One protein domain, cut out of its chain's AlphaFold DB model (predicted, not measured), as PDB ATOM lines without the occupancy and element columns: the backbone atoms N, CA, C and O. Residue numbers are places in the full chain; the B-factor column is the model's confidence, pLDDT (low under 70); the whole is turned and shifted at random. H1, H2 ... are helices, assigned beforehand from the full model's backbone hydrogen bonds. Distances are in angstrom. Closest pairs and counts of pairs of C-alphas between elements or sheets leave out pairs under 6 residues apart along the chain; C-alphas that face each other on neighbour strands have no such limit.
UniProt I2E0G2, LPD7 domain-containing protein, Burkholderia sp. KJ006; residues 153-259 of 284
ATOM      1  N   SER A 153     119.899 188.497 162.759       73.38
ATOM      2  CA  SER A 153     120.788 189.388 163.508       73.38
ATOM      3  C   SER A 153     121.258 190.539 162.604       73.38
ATOM      4  O   SER A 153     121.451 190.310 161.405       73.38
ATOM      5  N   PRO A 154     121.539 191.749 163.130       75.50
ATOM      6  CA  PRO A 154     122.214 192.799 162.362       75.50
ATOM      7  C   PRO A 154     123.478 192.286 161.651       75.50
ATOM      8  O   PRO A 154     123.680 192.562 160.474       75.50
ATOM      9  N   ALA A 155     124.241 191.405 162.313       80.81
ATOM     10  CA  ALA A 155     125.403 190.745 161.724       80.81
ATOM     11  C   ALA A 155     125.063 189.864 160.501       80.81
ATOM     12  O   ALA A 155     125.853 189.799 159.564       80.81
ATOM     13  N   ASP A 156     123.900 189.206 160.465       81.38
ATOM     14  CA  ASP A 156     123.457 188.422 159.298       81.38
ATOM     15  C   ASP A 156     123.057 189.318 158.126       81.38
ATOM     16  O   ASP A 156     123.254 188.958 156.962       81.38
ATOM     17  N   LEU A 157     122.505 190.496 158.426       81.00
ATOM     18  CA  LEU A 157     122.181 191.508 157.428       81.00
ATOM     19  C   LEU A 157     123.458 192.093 156.809       81.00
ATOM     20  O   LEU A 157     123.549 192.194 155.583       81.00
ATOM     21  N   ASP A 158     124.472 192.379 157.628       85.38
ATOM     22  CA  ASP A 158     125.781 192.849 157.168       85.38
ATOM     23  C   ASP A 158     126.498 191.785 156.318       85.38
ATOM     24  O   ASP A 158     126.956 192.089 155.214       85.38
ATOM     25  N   ARG A 159     126.506 190.513 156.762       88.50
ATOM     26  CA  ARG A 159     127.028 189.369 155.983       88.50
ATOM     27  C   ARG A 159     126.379 189.303 154.600       88.50
ATOM     28  O   ARG A 159     127.080 189.279 153.591       88.50
ATOM     29  N   ARG A 160     125.040 189.300 154.536       88.94
ATOM     30  CA  ARG A 160     124.284 189.261 153.269       88.94
ATOM     31  C   ARG A 160     124.618 190.457 152.375       88.94
ATOM     32  O   ARG A 160     124.863 190.272 151.185       88.94
ATOM     33  N   THR A 161     124.672 191.660 152.943       88.44
ATOM     34  CA  THR A 161     124.972 192.904 152.217       88.44
ATOM     35  C   THR A 161     126.377 192.873 151.608       88.44
ATOM     36  O   THR A 161     126.547 193.179 150.427       88.44
ATOM     37  N   TRP A 162     127.372 192.410 152.371       92.19
ATOM     38  CA  TRP A 162     128.740 192.217 151.889       92.19
ATOM     39  C   TRP A 162     128.827 191.178 150.760       92.19
ATOM     40  O   TRP A 162     129.445 191.439 149.726       92.19
ATOM     41  N   VAL A 163     128.154 190.028 150.905       91.62
ATOM     42  CA  VAL A 163     128.104 188.989 149.858       91.62
ATOM     43  C   VAL A 163     127.489 189.533 148.564       91.62
ATOM     44  O   VAL A 163     128.006 189.251 147.482       91.62
ATOM     45  N   LEU A 164     126.425 190.340 148.648       89.88
ATOM     46  CA  LEU A 164     125.774 190.923 147.471       89.88
ATOM     47  C   LEU A 164     126.672 191.904 146.721       89.88
ATOM     48  O   LEU A 164     126.806 191.789 145.502       89.88
ATOM     49  N   ALA A 165     127.340 192.806 147.438       88.06
ATOM     50  CA  ALA A 165     128.323 193.707 146.847       88.06
ATOM     51  C   ALA A 165     129.470 192.925 146.179       88.06
ATOM     52  O   ALA A 165     129.804 193.170 145.019       88.06
ATOM     53  N   GLN A 166     129.983 191.884 146.843       92.31
ATOM     54  CA  GLN A 166     131.039 191.035 146.295       92.31
ATOM     55  C   GLN A 166     130.601 190.238 145.047       92.31
ATOM     56  O   GLN A 166     131.443 189.937 144.194       92.31
ATOM     57  N   LEU A 167     129.311 189.907 144.907       89.75
ATOM     58  CA  LEU A 167     128.719 189.311 143.696       89.75
ATOM     59  C   LEU A 167     128.432 190.337 142.588       89.75
ATOM     60  O   LEU A 167     128.409 189.963 141.414       89.75
ATOM     61  N   ALA A 168     128.233 191.608 142.940       86.25
ATOM     62  CA  ALA A 168     128.159 192.731 142.002       86.25
ATOM     63  C   ALA A 168     129.545 193.208 141.518       86.25
ATOM     64  O   ALA A 168     129.627 194.009 140.592       86.25
ATOM     65  N   GLY A 169     130.636 192.714 142.119       86.44
ATOM     66  CA  GLY A 169     132.000 193.172 141.834       86.44
ATOM     67  C   GLY A 169     132.365 194.490 142.527       86.44
ATOM     68  O   GLY A 169     133.338 195.129 142.144       86.44
ATOM     69  N   MET A 170     131.591 194.893 143.537       84.69
ATOM     70  CA  MET A 170     131.825 196.084 144.351       84.69
ATOM     71  C   MET A 170     132.639 195.717 145.597       84.69
ATOM     72  O   MET A 170     132.319 194.748 146.288       84.69
ATOM     73  N   GLU A 171     133.659 196.511 145.922       77.56
ATOM     74  CA  GLU A 171     134.353 196.408 147.208       77.56
ATOM     75  C   GLU A 171     133.579 197.159 148.298       77.56
ATOM     76  O   GLU A 171     133.252 198.338 148.155       77.56
ATOM     77  N   VAL A 172     133.311 196.481 149.415       79.50
ATOM     78  CA  VAL A 172     132.733 197.099 150.616       79.50
ATOM     79  C   VAL A 172     133.865 197.461 151.563       79.50
ATOM     80  O   VAL A 172     134.471 196.589 152.184       79.50
ATOM     81  N   SER A 173     134.136 198.756 151.693       73.06
ATOM     82  CA  SER A 173     135.070 199.263 152.699       73.06
ATOM     83  C   SER A 173     134.412 199.297 154.084       73.06
ATOM     84  O   SER A 173     133.225 199.593 154.207       73.06
ATOM     85  N   GLY A 174     135.185 199.007 155.133       78.25
ATOM     86  CA  GLY A 174     134.741 199.094 156.532       78.25
ATOM     87  C   GLY A 174     134.089 197.838 157.124       78.25
ATOM     88  O   GLY A 174     133.896 197.799 158.336       78.25
ATOM     89  N   TYR A 175     133.812 196.798 156.330       83.50
ATOM     90  CA  TYR A 175     133.335 195.501 156.828       83.50
ATOM     91  C   TYR A 175     134.411 194.419 156.671       83.50
ATOM     92  O   TYR A 175     134.934 194.207 155.578       83.50
ATOM     93  N   VAL A 176     134.724 193.711 157.760       85.44
ATOM     94  CA  VAL A 176     135.640 192.561 157.745       85.44
ATOM     95  C   VAL A 176     134.804 191.279 157.704       85.44
ATOM     96  O   VAL A 176     134.101 191.009 158.677       85.44
ATOM     97  N   PRO A 177     134.863 190.475 156.626       86.94
ATOM     98  CA  PRO A 177     134.093 189.240 156.550       86.94
ATOM     99  C   PRO A 177     134.582 188.222 157.583       86.94
ATOM    100  O   PRO A 177     135.785 187.965 157.708       86.94
ATOM    101  N   ASP A 178     133.638 187.613 158.292       87.88
ATOM    102  CA  ASP A 178     133.868 186.411 159.086       87.88
ATOM    103  C   ASP A 178     133.770 185.148 158.212       87.88
ATOM    104  O   ASP A 178     133.495 185.211 157.009       87.88
ATOM    105  N   ASP A 179     134.030 183.978 158.795       89.50
ATOM    106  CA  ASP A 179     133.987 182.723 158.037       89.50
ATOM    107  C   ASP A 179     132.573 182.394 157.542       89.50
ATOM    108  O   ASP A 179     132.419 181.881 156.441       89.50
ATOM    109  N   GLN A 180     131.528 182.816 158.263       87.12
ATOM    110  CA  GLN A 180     130.141 182.670 157.815       87.12
ATOM    111  C   GLN A 180     129.834 183.523 156.571       87.12
ATOM    112  O   GLN A 180     129.155 183.048 155.660       87.12
ATOM    113  N   ALA A 181     130.373 184.743 156.466       87.62
ATOM    114  CA  ALA A 181     130.295 185.556 155.250       87.62
ATOM    115  C   ALA A 181     131.014 184.887 154.063       87.62
ATOM    116  O   ALA A 181     130.503 184.893 152.937       87.62
ATOM    117  N   ARG A 182     132.190 184.286 154.306       90.50
ATOM    118  CA  ARG A 182     132.969 183.559 153.283       90.50
ATOM    119  C   ARG A 182     132.245 182.300 152.811       90.50
ATOM    120  O   ARG A 182     132.131 182.090 151.602       90.50
ATOM    121  N   ASP A 183     131.717 181.508 153.739       91.50
ATOM    122  CA  ASP A 183     130.956 180.290 153.461       91.50
ATOM    123  C   ASP A 183     129.670 180.607 152.689       91.50
ATOM    124  O   ASP A 183     129.378 179.959 151.682       91.50
ATOM    125  N   LEU A 184     128.940 181.660 153.084       90.06
ATOM    126  CA  LEU A 184     127.748 182.134 152.375       90.06
ATOM    127  C   LEU A 184     128.080 182.596 150.946       90.06
ATOM    128  O   LEU A 184     127.359 182.246 150.008       90.06
ATOM    129  N   LEU A 185     129.186 183.322 150.742       91.94
ATOM    130  CA  LEU A 185     129.662 183.699 149.406       91.94
ATOM    131  C   LEU A 185     130.021 182.469 148.561       91.94
ATOM    132  O   LEU A 185     129.644 182.400 147.390       91.94
ATOM    133  N   ALA A 186     130.743 181.503 149.131       92.12
ATOM    134  CA  ALA A 186     131.162 180.288 148.438       92.12
ATOM    135  C   ALA A 186     129.959 179.409 148.054       92.12
ATOM    136  O   ALA A 186     129.849 178.976 146.903       92.12
ATOM    137  N   ALA A 187     129.020 179.210 148.982       91.00
ATOM    138  CA  ALA A 187     127.773 178.493 148.741       91.00
ATOM    139  C   ALA A 187     126.900 179.205 147.694       91.00
ATOM    140  O   ALA A 187     126.412 178.554 146.772       91.00
ATOM    141  N   THR A 188     126.781 180.536 147.752       90.88
ATOM    142  CA  THR A 188     126.015 181.296 146.749       90.88
ATOM    143  C   THR A 188     126.669 181.247 145.375       90.88
ATOM    144  O   THR A 188     125.984 181.037 144.376       90.88
ATOM    145  N   ARG A 189     128.001 181.362 145.287       92.19
ATOM    146  CA  ARG A 189     128.718 181.163 144.019       92.19
ATOM    147  C   ARG A 189     128.466 179.763 143.459       92.19
ATOM    148  O   ARG A 189     128.215 179.658 142.262       92.19
ATOM    149  N   ARG A 190     128.471 178.716 144.292       89.44
ATOM    150  CA  ARG A 190     128.139 177.346 143.868       89.44
ATOM    151  C   ARG A 190     126.708 177.240 143.333       89.44
ATOM    152  O   ARG A 190     126.534 176.697 142.247       89.44
ATOM    153  N   GLU A 191     125.713 177.809 144.017       87.00
ATOM    154  CA  GLU A 191     124.329 177.818 143.519       87.00
ATOM    155  C   GLU A 191     124.172 178.618 142.220       87.00
ATOM    156  O   GLU A 191     123.432 178.190 141.343       87.00
ATOM    157  N   LEU A 192     124.895 179.725 142.030       86.94
ATOM    158  CA  LEU A 192     124.872 180.479 140.768       86.94
ATOM    159  C   LEU A 192     125.476 179.685 139.591       86.94
ATOM    160  O   LEU A 192     124.988 179.800 138.466       86.94
ATOM    161  N   HIS A 193     126.493 178.855 139.850       88.56
ATOM    162  CA  HIS A 193     127.124 177.966 138.860       88.56
ATOM    163  C   HIS A 193     126.394 176.619 138.676       88.56
ATOM    164  O   HIS A 193     126.763 175.842 137.795       88.56
ATOM    165  N   ASN A 194     125.352 176.329 139.463       88.44
ATOM    166  CA  ASN A 194     124.481 175.171 139.255       88.44
ATOM    167  C   ASN A 194     123.842 175.262 137.848       88.44
ATOM    168  O   ASN A 194     123.340 176.334 137.495       88.44
ATOM    169  N   PRO A 195     123.827 174.188 137.030       82.31
ATOM    170  CA  PRO A 195     123.282 174.224 135.670       82.31
ATOM    171  C   PRO A 195     121.851 174.775 135.578       82.31
ATOM    172  O   PRO A 195     121.557 175.496 134.626       82.31
ATOM    173  N   ALA A 196     120.981 174.505 136.560       81.50
ATOM    174  CA  ALA A 196     119.622 175.053 136.579       81.50
ATOM    175  C   ALA A 196     119.629 176.588 136.728       81.50
ATOM    176  O   ALA A 196     119.057 177.305 135.904       81.50
ATOM    177  N   THR A 197     120.352 177.098 137.726       84.50
ATOM    178  CA  THR A 197     120.505 178.532 138.006       84.50
ATOM    179  C   THR A 197     121.239 179.273 136.890       84.50
ATOM    180  O   THR A 197     120.852 180.376 136.509       84.50
ATOM    181  N   SER A 198     122.276 178.665 136.314       84.50
ATOM    182  CA  SER A 198     123.023 179.217 135.181       84.50
ATOM    183  C   SER A 198     122.176 179.276 133.904       84.50
ATOM    184  O   SER A 198     122.229 180.274 133.182       84.50
ATOM    185  N   ALA A 199     121.340 178.265 133.637       82.25
ATOM    186  CA  ALA A 199     120.377 178.305 132.535       82.25
ATOM    187  C   ALA A 199     119.314 179.396 132.755       82.25
ATOM    188  O   ALA A 199     119.036 180.174 131.841       82.25
ATOM    189  N   ALA A 200     118.784 179.512 133.975       80.81
ATOM    190  CA  ALA A 200     117.855 180.569 134.363       80.81
ATOM    191  C   ALA A 200     118.448 181.970 134.162       80.81
ATOM    192  O   ALA A 200     117.838 182.817 133.509       80.81
ATOM    193  N   ARG A 201     119.678 182.184 134.647       86.25
ATOM    194  CA  ARG A 201     120.433 183.425 134.452       86.25
ATOM    195  C   ARG A 201     120.621 183.725 132.968       86.25
ATOM    196  O   ARG A 201     120.393 184.853 132.557       86.25
ATOM    197  N   LYS A 202     120.958 182.732 132.138       86.06
ATOM    198  CA  LYS A 202     121.095 182.921 130.683       86.06
ATOM    199  C   LYS A 202     119.781 183.350 130.016       86.06
ATOM    200  O   LYS A 202     119.805 184.241 129.172       86.06
ATOM    201  N   VAL A 203     118.645 182.767 130.405       85.44
ATOM    202  CA  VAL A 203     117.316 183.177 129.909       85.44
ATOM    203  C   VAL A 203     116.955 184.590 130.383       85.44
ATOM    204  O   VAL A 203     116.387 185.363 129.615       85.44
ATOM    205  N   MET A 204     117.305 184.953 131.621       86.88
ATOM    206  CA  MET A 204     117.149 186.318 132.129       86.88
ATOM    207  C   MET A 204     117.988 187.312 131.314       86.88
ATOM    208  O   MET A 204     117.428 188.272 130.796       86.88
ATOM    209  N   GLU A 205     119.287 187.049 131.132       87.06
ATOM    210  CA  GLU A 205     120.205 187.882 130.337       87.06
ATOM    211  C   GLU A 205     119.691 188.085 128.897       87.06
ATOM    212  O   GLU A 205     119.668 189.210 128.404       87.06
ATOM    213  N   GLN A 206     119.167 187.035 128.250       85.06
ATOM    214  CA  GLN A 206     118.539 187.144 126.926       85.06
ATOM    215  C   GLN A 206     117.288 188.038 126.916       85.06
ATOM    216  O   GLN A 206     117.092 188.804 125.977       85.06
ATOM    217  N   LYS A 207     116.437 187.964 127.947       80.56
ATOM    218  CA  LYS A 207     115.231 188.808 128.050       80.56
ATOM    219  C   LYS A 207     115.552 190.279 128.315       80.56
ATOM    220  O   LYS A 207     114.774 191.143 127.914       80.56
ATOM    221  N   ILE A 208     116.662 190.567 128.993       86.81
ATOM    222  CA  ILE A 208     117.060 191.938 129.336       86.81
ATOM    223  C   ILE A 208     117.976 192.579 128.291       86.81
ATOM    224  O   ILE A 208     118.270 193.758 128.433       86.81
ATOM    225  N   ASP A 209     118.418 191.877 127.244       84.62
ATOM    226  CA  ASP A 209     119.427 192.394 126.302       84.62
ATOM    227  C   ASP A 209     119.012 193.704 125.593       84.62
ATOM    228  O   ASP A 209     119.831 194.603 125.411       84.62
ATOM    229  N   GLY A 210     117.718 193.893 125.319       83.06
ATOM    230  CA  GLY A 210     117.169 195.151 124.788       83.06
ATOM    231  C   GLY A 210     116.887 196.252 125.827       83.06
ATOM    232  O   GLY A 210     116.475 197.345 125.453       83.06
ATOM    233  N   GLN A 211     117.065 195.990 127.126       86.06
ATOM    234  CA  GLN A 211     116.679 196.911 128.206       86.06
ATOM    235  C   GLN A 211     117.749 197.987 128.501       86.06
ATOM    236  O   GLN A 211     118.940 197.774 128.237       86.06
ATOM    237  N   PRO A 212     117.364 199.126 129.118       86.38
ATOM    238  CA  PRO A 212     118.310 200.116 129.633       86.38
ATOM    239  C   PRO A 212     119.312 199.509 130.625       86.38
ATOM    240  O   PRO A 212     118.979 198.592 131.376       86.38
ATOM    241  N   ALA A 213     120.529 200.059 130.681       80.69
ATOM    242  CA  ALA A 213     121.594 199.566 131.563       80.69
ATOM    243  C   ALA A 213     121.166 199.494 133.044       80.69
ATOM    244  O   ALA A 213     121.414 198.488 133.699       80.69
ATOM    245  N   THR A 214     120.429 200.497 133.527       79.81
ATOM    246  CA  THR A 214     119.880 200.547 134.895       79.81
ATOM    247  C   THR A 214     118.877 199.428 135.189       79.81
ATOM    248  O   THR A 214     118.838 198.906 136.301       79.81
ATOM    249  N   VAL A 215     118.079 199.019 134.197       76.88
ATOM    250  CA  VAL A 215     117.125 197.903 134.319       76.88
ATOM    251  C   VAL A 215     117.867 196.567 134.299       76.88
ATOM    252  O   VAL A 215     117.576 195.693 135.113       76.88
ATOM    253  N   LYS A 216     118.873 196.424 133.423       80.56
ATOM    254  CA  LYS A 216     119.752 195.243 133.373       80.56
ATOM    255  C   LYS A 216     120.484 195.027 134.699       80.56
ATOM    256  O   LYS A 216     120.516 193.915 135.213       80.56
ATOM    257  N   GLU A 217     121.067 196.089 135.244       82.81
ATOM    258  CA  GLU A 217     121.803 196.077 136.507       82.81
ATOM    259  C   GLU A 217     120.893 195.736 137.690       82.81
ATOM    260  O   GLU A 217     121.210 194.818 138.447       82.81
ATOM    261  N   ARG A 218     119.716 196.371 137.782       82.50
ATOM    262  CA  ARG A 218     118.718 196.049 138.809       82.50
ATOM    263  C   ARG A 218     118.290 194.581 138.761       82.50
ATOM    264  O   ARG A 218     118.361 193.909 139.779       82.50
ATOM    265  N   LEU A 219     117.931 194.052 137.590       82.06
ATOM    266  CA  LEU A 219     117.486 192.656 137.468       82.06
ATOM    267  C   LEU A 219     118.601 191.645 137.795       82.06
ATOM    268  O   LEU A 219     118.329 190.587 138.361       82.06
ATOM    269  N   ARG A 220     119.867 191.977 137.510       86.88
ATOM    270  CA  ARG A 220     121.030 191.186 137.953       86.88
ATOM    271  C   ARG A 220     121.226 191.244 139.470       86.88
ATOM    272  O   ARG A 220     121.541 190.213 140.069       86.88
ATOM    273  N   ALA A 221     121.042 192.412 140.083       84.31
ATOM    274  CA  ALA A 221     121.108 192.583 141.531       84.31
ATOM    275  C   ALA A 221     119.979 191.814 142.236       84.31
ATOM    276  O   ALA A 221     120.265 191.043 143.149       84.31
ATOM    277  N   ASP A 222     118.739 191.924 141.751       85.00
ATOM    278  CA  ASP A 222     117.566 191.206 142.266       85.00
ATOM    279  C   ASP A 222     117.757 189.674 142.169       85.00
ATOM    280  O   ASP A 222     117.466 188.940 143.115       85.00
ATOM    281  N   PHE A 223     118.333 189.172 141.065       88.12
ATOM    282  CA  PHE A 223     118.669 187.749 140.906       88.12
ATOM    283  C   PHE A 223     119.754 187.279 141.889       88.12
ATOM    284  O   PHE A 223     119.624 186.217 142.502       88.12
ATOM    285  N   ASN A 224     120.819 188.068 142.073       90.00
ATOM    286  CA  ASN A 224     121.854 187.776 143.067       90.00
ATOM    287  C   ASN A 224     121.279 187.828 144.503       90.00
ATOM    288  O   ASN A 224     121.633 186.982 145.323       90.00
ATOM    289  N   ALA A 225     120.367 188.766 144.796       84.44
ATOM    290  CA  ALA A 225     119.664 188.888 146.076       84.44
ATOM    291  C   ALA A 225     118.822 187.649 146.391       84.44
ATOM    292  O   ALA A 225     118.961 187.072 147.471       84.44
ATOM    293  N   ALA A 226     118.031 187.179 145.425       85.00
ATOM    294  CA  ALA A 226     117.258 185.949 145.565       85.00
ATOM    295  C   ALA A 226     118.159 184.720 145.798       85.00
ATOM    296  O   ALA A 226     117.835 183.867 146.627       85.00
ATOM    297  N   ALA A 227     119.312 184.638 145.120       87.19
ATOM    298  CA  ALA A 227     120.275 183.554 145.321       87.19
ATOM    299  C   ALA A 227     120.880 183.559 146.740       87.19
ATOM    300  O   ALA A 227     120.914 182.510 147.383       87.19
ATOM    301  N   VAL A 228     121.306 184.723 147.253       87.81
ATOM    302  CA  VAL A 228     121.819 184.858 148.633       87.81
ATOM    303  C   VAL A 228     120.732 184.534 149.663       87.81
ATOM    304  O   VAL A 228     121.011 183.834 150.637       87.81
ATOM    305  N   ASP A 229     119.492 184.992 149.458       85.62
ATOM    306  CA  ASP A 229     118.374 184.687 150.359       85.62
ATOM    307  C   ASP A 229     118.113 183.179 150.444       85.62
ATOM    308  O   ASP A 229     118.101 182.621 151.546       85.62
ATOM    309  N   ALA A 230     117.976 182.511 149.292       84.06
ATOM    310  CA  ALA A 230     117.744 181.073 149.207       84.06
ATOM    311  C   ALA A 230     118.833 180.285 149.950       84.06
ATOM    312  O   ALA A 230     118.517 179.519 150.866       84.06
ATOM    313  N   VAL A 231     120.106 180.561 149.642       87.12
ATOM    314  CA  VAL A 231     121.271 179.915 150.269       87.12
ATOM    315  C   VAL A 231     121.303 180.173 151.774       87.12
ATOM    316  O   VAL A 231     121.498 179.236 152.545       87.12
ATOM    317  N   SER A 232     121.046 181.410 152.216       83.75
ATOM    318  CA  SER A 232     121.016 181.751 153.647       83.75
ATOM    319  C   SER A 232     119.878 181.064 154.413       83.75
ATOM    320  O   SER A 232     119.963 180.909 155.627       83.75
ATOM    321  N   LYS A 233     118.829 180.623 153.708       83.50
ATOM    322  CA  LYS A 233     117.713 179.825 154.238       83.50
ATOM    323  C   LYS A 233     117.907 178.316 154.020       83.50
ATOM    324  O   LYS A 233     116.968 177.555 154.233       83.50
ATOM    325  N   GLY A 234     119.086 177.872 153.572       83.06
ATOM    326  CA  GLY A 234     119.388 176.458 153.323       83.06
ATOM    327  C   GLY A 234     118.621 175.841 152.146       83.06
ATOM    328  O   GLY A 234     118.478 174.622 152.084       83.06
ATOM    329  N   ARG A 235     118.102 176.664 151.226       83.06
ATOM    330  CA  ARG A 235     117.324 176.240 150.052       83.06
ATOM    331  C   ARG A 235     118.100 176.525 148.767       83.06
ATOM    332  O   ARG A 235     118.835 177.506 148.685       83.06
ATOM    333  N   SER A 236     117.886 175.718 147.733       76.56
ATOM    334  CA  SER A 236     118.256 176.122 146.370       76.56
ATOM    335  C   SER A 236     117.374 177.284 145.908       76.56
ATOM    336  O   SER A 236     116.248 177.448 146.386       76.56
ATOM    337  N   LEU A 237     117.880 178.089 144.971       76.56
ATOM    338  CA  LEU A 237     117.089 179.151 144.356       76.56
ATOM    339  C   LEU A 237     115.905 178.533 143.605       76.56
ATOM    340  O   LEU A 237     116.102 177.845 142.602       76.56
ATOM    341  N   ASP A 238     114.688 178.802 144.078       69.44
ATOM    342  CA  ASP A 238     113.462 178.443 143.368       69.44
ATOM    343  C   ASP A 238     113.300 179.376 142.165       69.44
ATOM    344  O   ASP A 238     112.678 180.437 142.222       69.44
ATOM    345  N   VAL A 239     113.965 179.012 141.071       61.53
ATOM    346  CA  VAL A 239     113.727 179.649 139.786       61.53
ATOM    347  C   VAL A 239     112.357 179.168 139.315       61.53
ATOM    348  O   VAL A 239     112.219 177.962 139.084       61.53
ATOM    349  N   PRO A 240     111.375 180.058 139.068       45.81
ATOM    350  CA  PRO A 240     110.145 179.647 138.411       45.81
ATOM    351  C   PRO A 240     110.529 179.007 137.081       45.81
ATOM    352  O   PRO A 240     111.078 179.683 136.201       45.81
ATOM    353  N   ALA A 241     110.291 177.693 136.968       35.47
ATOM    354  CA  ALA A 241     110.642 176.918 135.788       35.47
ATOM    355  C   ALA A 241     110.167 177.702 134.563       35.47
ATOM    356  O   ALA A 241     109.004 178.131 134.558       35.47
ATOM    357  N   PRO A 242     111.043 177.974 133.573       39.44
ATOM    358  CA  PRO A 242     110.684 178.854 132.479       39.44
ATOM    359  C   PRO A 242     109.410 178.296 131.869       39.44
ATOM    360  O   PRO A 242     109.422 177.169 131.367       39.44
ATOM    361  N   GLN A 243     108.313 179.060 131.955       35.38
ATOM    362  CA  GLN A 243     107.096 178.732 131.234       35.38
ATOM    363  C   GLN A 243     107.489 178.759 129.769       35.38
ATOM    364  O   GLN A 243     107.590 179.818 129.147       35.38
ATOM    365  N   ALA A 244     107.819 177.577 129.260       34.72
ATOM    366  CA  ALA A 244     108.169 177.376 127.886       34.72
ATOM    367  C   ALA A 244     106.888 177.681 127.122       34.72
ATOM    368  O   ALA A 244     105.984 176.846 127.037       34.72
ATOM    369  N   ALA A 245     106.805 178.910 126.601       37.69
ATOM    370  CA  ALA A 245     105.882 179.239 125.532       37.69
ATOM    371  C   ALA A 245     105.954 178.073 124.546       37.69
ATOM    372  O   ALA A 245     107.057 177.602 124.264       37.69
ATOM    373  N   ARG A 246     104.809 177.542 124.101       41.22
ATOM    374  CA  ARG A 246     104.755 176.235 123.413       41.22
ATOM    375  C   ARG A 246     105.792 176.124 122.281       41.22
ATOM    376  O   ARG A 246     106.431 175.086 122.153       41.22
ATOM    377  N   SER A 247     106.076 177.247 121.620       38.94
ATOM    378  CA  SER A 247     107.191 177.510 120.702       38.94
ATOM    379  C   SER A 247     108.567 176.968 121.130       38.94
ATOM    380  O   SER A 247     109.283 176.438 120.293       38.94
ATOM    381  N   THR A 248     108.973 177.073 122.400       46.56
ATOM    382  CA  THR A 248     110.268 176.581 122.911       46.56
ATOM    383  C   THR A 248     110.266 175.067 123.120       46.56
ATOM    384  O   THR A 248     111.264 174.414 122.821       46.56
ATOM    385  N   VAL A 249     109.150 174.483 123.578       44.22
ATOM    386  CA  VAL A 249     109.000 173.014 123.645       44.22
ATOM    387  C   VAL A 249     108.975 172.423 122.236       44.22
ATOM    388  O   VAL A 249     109.591 171.392 121.980       44.22
ATOM    389  N   GLU A 250     108.313 173.102 121.304       37.03
ATOM    390  CA  GLU A 250     108.210 172.695 119.907       37.03
ATOM    391  C   GLU A 250     109.538 172.875 119.153       37.03
ATOM    392  O   GLU A 250     109.958 171.959 118.454       37.03
ATOM    393  N   GLN A 251     110.291 173.955 119.393       45.16
ATOM    394  CA  GLN A 251     111.669 174.100 118.899       45.16
ATOM    395  C   GLN A 251     112.617 173.042 119.477       45.16
ATOM    396  O   GLN A 251     113.411 172.478 118.729       45.16
ATOM    397  N   ALA A 252     112.526 172.718 120.773       45.56
ATOM    398  CA  ALA A 252     113.325 171.644 121.366       45.56
ATOM    399  C   ALA A 252     112.976 170.271 120.761       45.56
ATOM    400  O   ALA A 252     113.868 169.468 120.487       45.56
ATOM    401  N   ARG A 253     111.688 170.025 120.489       45.53
ATOM    402  CA  ARG A 253     111.184 168.806 119.838       45.53
ATOM    403  C   ARG A 253     111.641 168.702 118.376       45.53
ATOM    404  O   ARG A 253     112.075 167.627 117.966       45.53
ATOM    405  N   SER A 254     111.640 169.801 117.623       42.91
ATOM    406  CA  SER A 254     112.168 169.860 116.249       42.91
ATOM    407  C   SER A 254     113.691 169.679 116.202       42.91
ATOM    408  O   SER A 254     114.183 168.836 115.455       42.91
ATOM    409  N   ALA A 255     114.440 170.356 117.080       47.91
ATOM    410  CA  ALA A 255     115.903 170.247 117.174       47.91
ATOM    411  C   ALA A 255     116.408 168.881 117.696       47.91
ATOM    412  O   ALA A 255     117.613 168.593 117.641       47.91
ATOM    413  N   PHE A 256     115.504 168.049 118.228       37.59
ATOM    414  CA  PHE A 256     115.749 166.640 118.539       37.59
ATOM    415  C   PHE A 256     115.462 165.740 117.323       37.59
ATOM    416  O   PHE A 256     116.231 164.824 117.044       37.59
ATOM    417  N   PHE A 257     114.409 166.036 116.552       38.69
ATOM    418  CA  PHE A 257     114.027 165.256 115.368       38.69
ATOM    419  C   PHE A 257     114.981 165.450 114.174       38.69
ATOM    420  O   PHE A 257     115.245 164.498 113.440       38.69
ATOM    421  N   GLU A 258     115.563 166.642 114.001       40.41
ATOM    422  CA  GLU A 258     116.561 166.903 112.946       40.41
ATOM    423  C   GLU A 258     117.914 166.224 113.208       40.41
ATOM    424  O   GLU A 258     118.590 165.825 112.263       40.41
ATOM    425  N   ARG A 259     118.288 165.999 114.476       40.72
ATOM    426  CA  ARG A 259     119.496 165.231 114.840       40.72
ATOM    427  C   ARG A 259     119.316 163.710 114.770       40.72
ATOM    428  O   ARG A 259     120.291 162.985 114.942       40.72
TER     429      ARG A 259
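This is residues 153 to 259 of the 284 residues of the protein "LPD7 domain-containing protein" of Burkholderia sp. KJ006 (UniProt I2E0G2). What shape does the printed part have? Four helices form a body in which H3 and H4 make a helical hairpin, and the far half of H4 runs back across H1 and H2; a fifth helix, H5, sticks out at the end of a long link. What is it made of? The 107 printed residues hold five named helices, H1 to H5 in order along the chain, and no named strand, and the class is all helix. How spread out is it? It is loose, with a radius of gyration of the C-alphas of 16.9 A, and elongated, spanning 56 by 31 by 21 A.

Where do the first helices run? H1 is residues 154 to 168, 21.2 A long, beginning at C-alpha 154 at (122.214, 192.799, 162.362). H2 is residues 179 to 193, 20.9 A, and H3 is residues 195 to 208, 19.8 A. What follows them? H4, the longest, is residues 213 to 232, 28.4 A, with C-alpha 213 at (121.594, 199.566, 131.563). H5 is residues 246 to 259, 20.3 A, ending at C-alpha 259 at (119.496, 165.231, 114.840).

What does H1 touch? It touches H2 with residues 159 to 163 alone, the closest C-alphas being those of Arg 159 and Ala 181, 5.1 A, at a steep tilt of 42 degrees, the same way. How do H2 and H3 stand? They are close but not clearly touching, the closest C-alphas being those of Leu 192 and Ser 198, 6.0 A, and only just about perpendicular at 73 degrees. What does H4, the hub, touch? It forms a hairpin with H3, at a shallow tilt of 22 degrees, opposite ways, with the C-alphas of Ile 208 and Lys 216 closest at 5.9 A. It touches H2 with residues 227 to 232 alone, Thr 188 and Val 228 having the closest C-alphas, 5.8 A, at a steep tilt of 63 degrees; it touches H1 with residues 221 to 228 alone, Leu 164 and Ala 225 having the closest C-alphas, 6.6 A, at a steep tilt of 46 degrees. Are the helix backbones complete? Every O i to N i+4 pair is within hydrogen-bond range in H1, H2, H3 and H4, and 9 of 10 are in H5, which touches no helix.

How large is it? The two C-alphas farthest apart are those of Gly 174 and Phe 257, 57.2 A, and the printed part has no cut. Which link is long? That from H4 to H5, with 13 residues; residues 243 to 259 stand free, as do 209 to 215. Where is confidence low? Residues 238 to 259 are under 70, while the mean pLDDT of the printed part is 76.5.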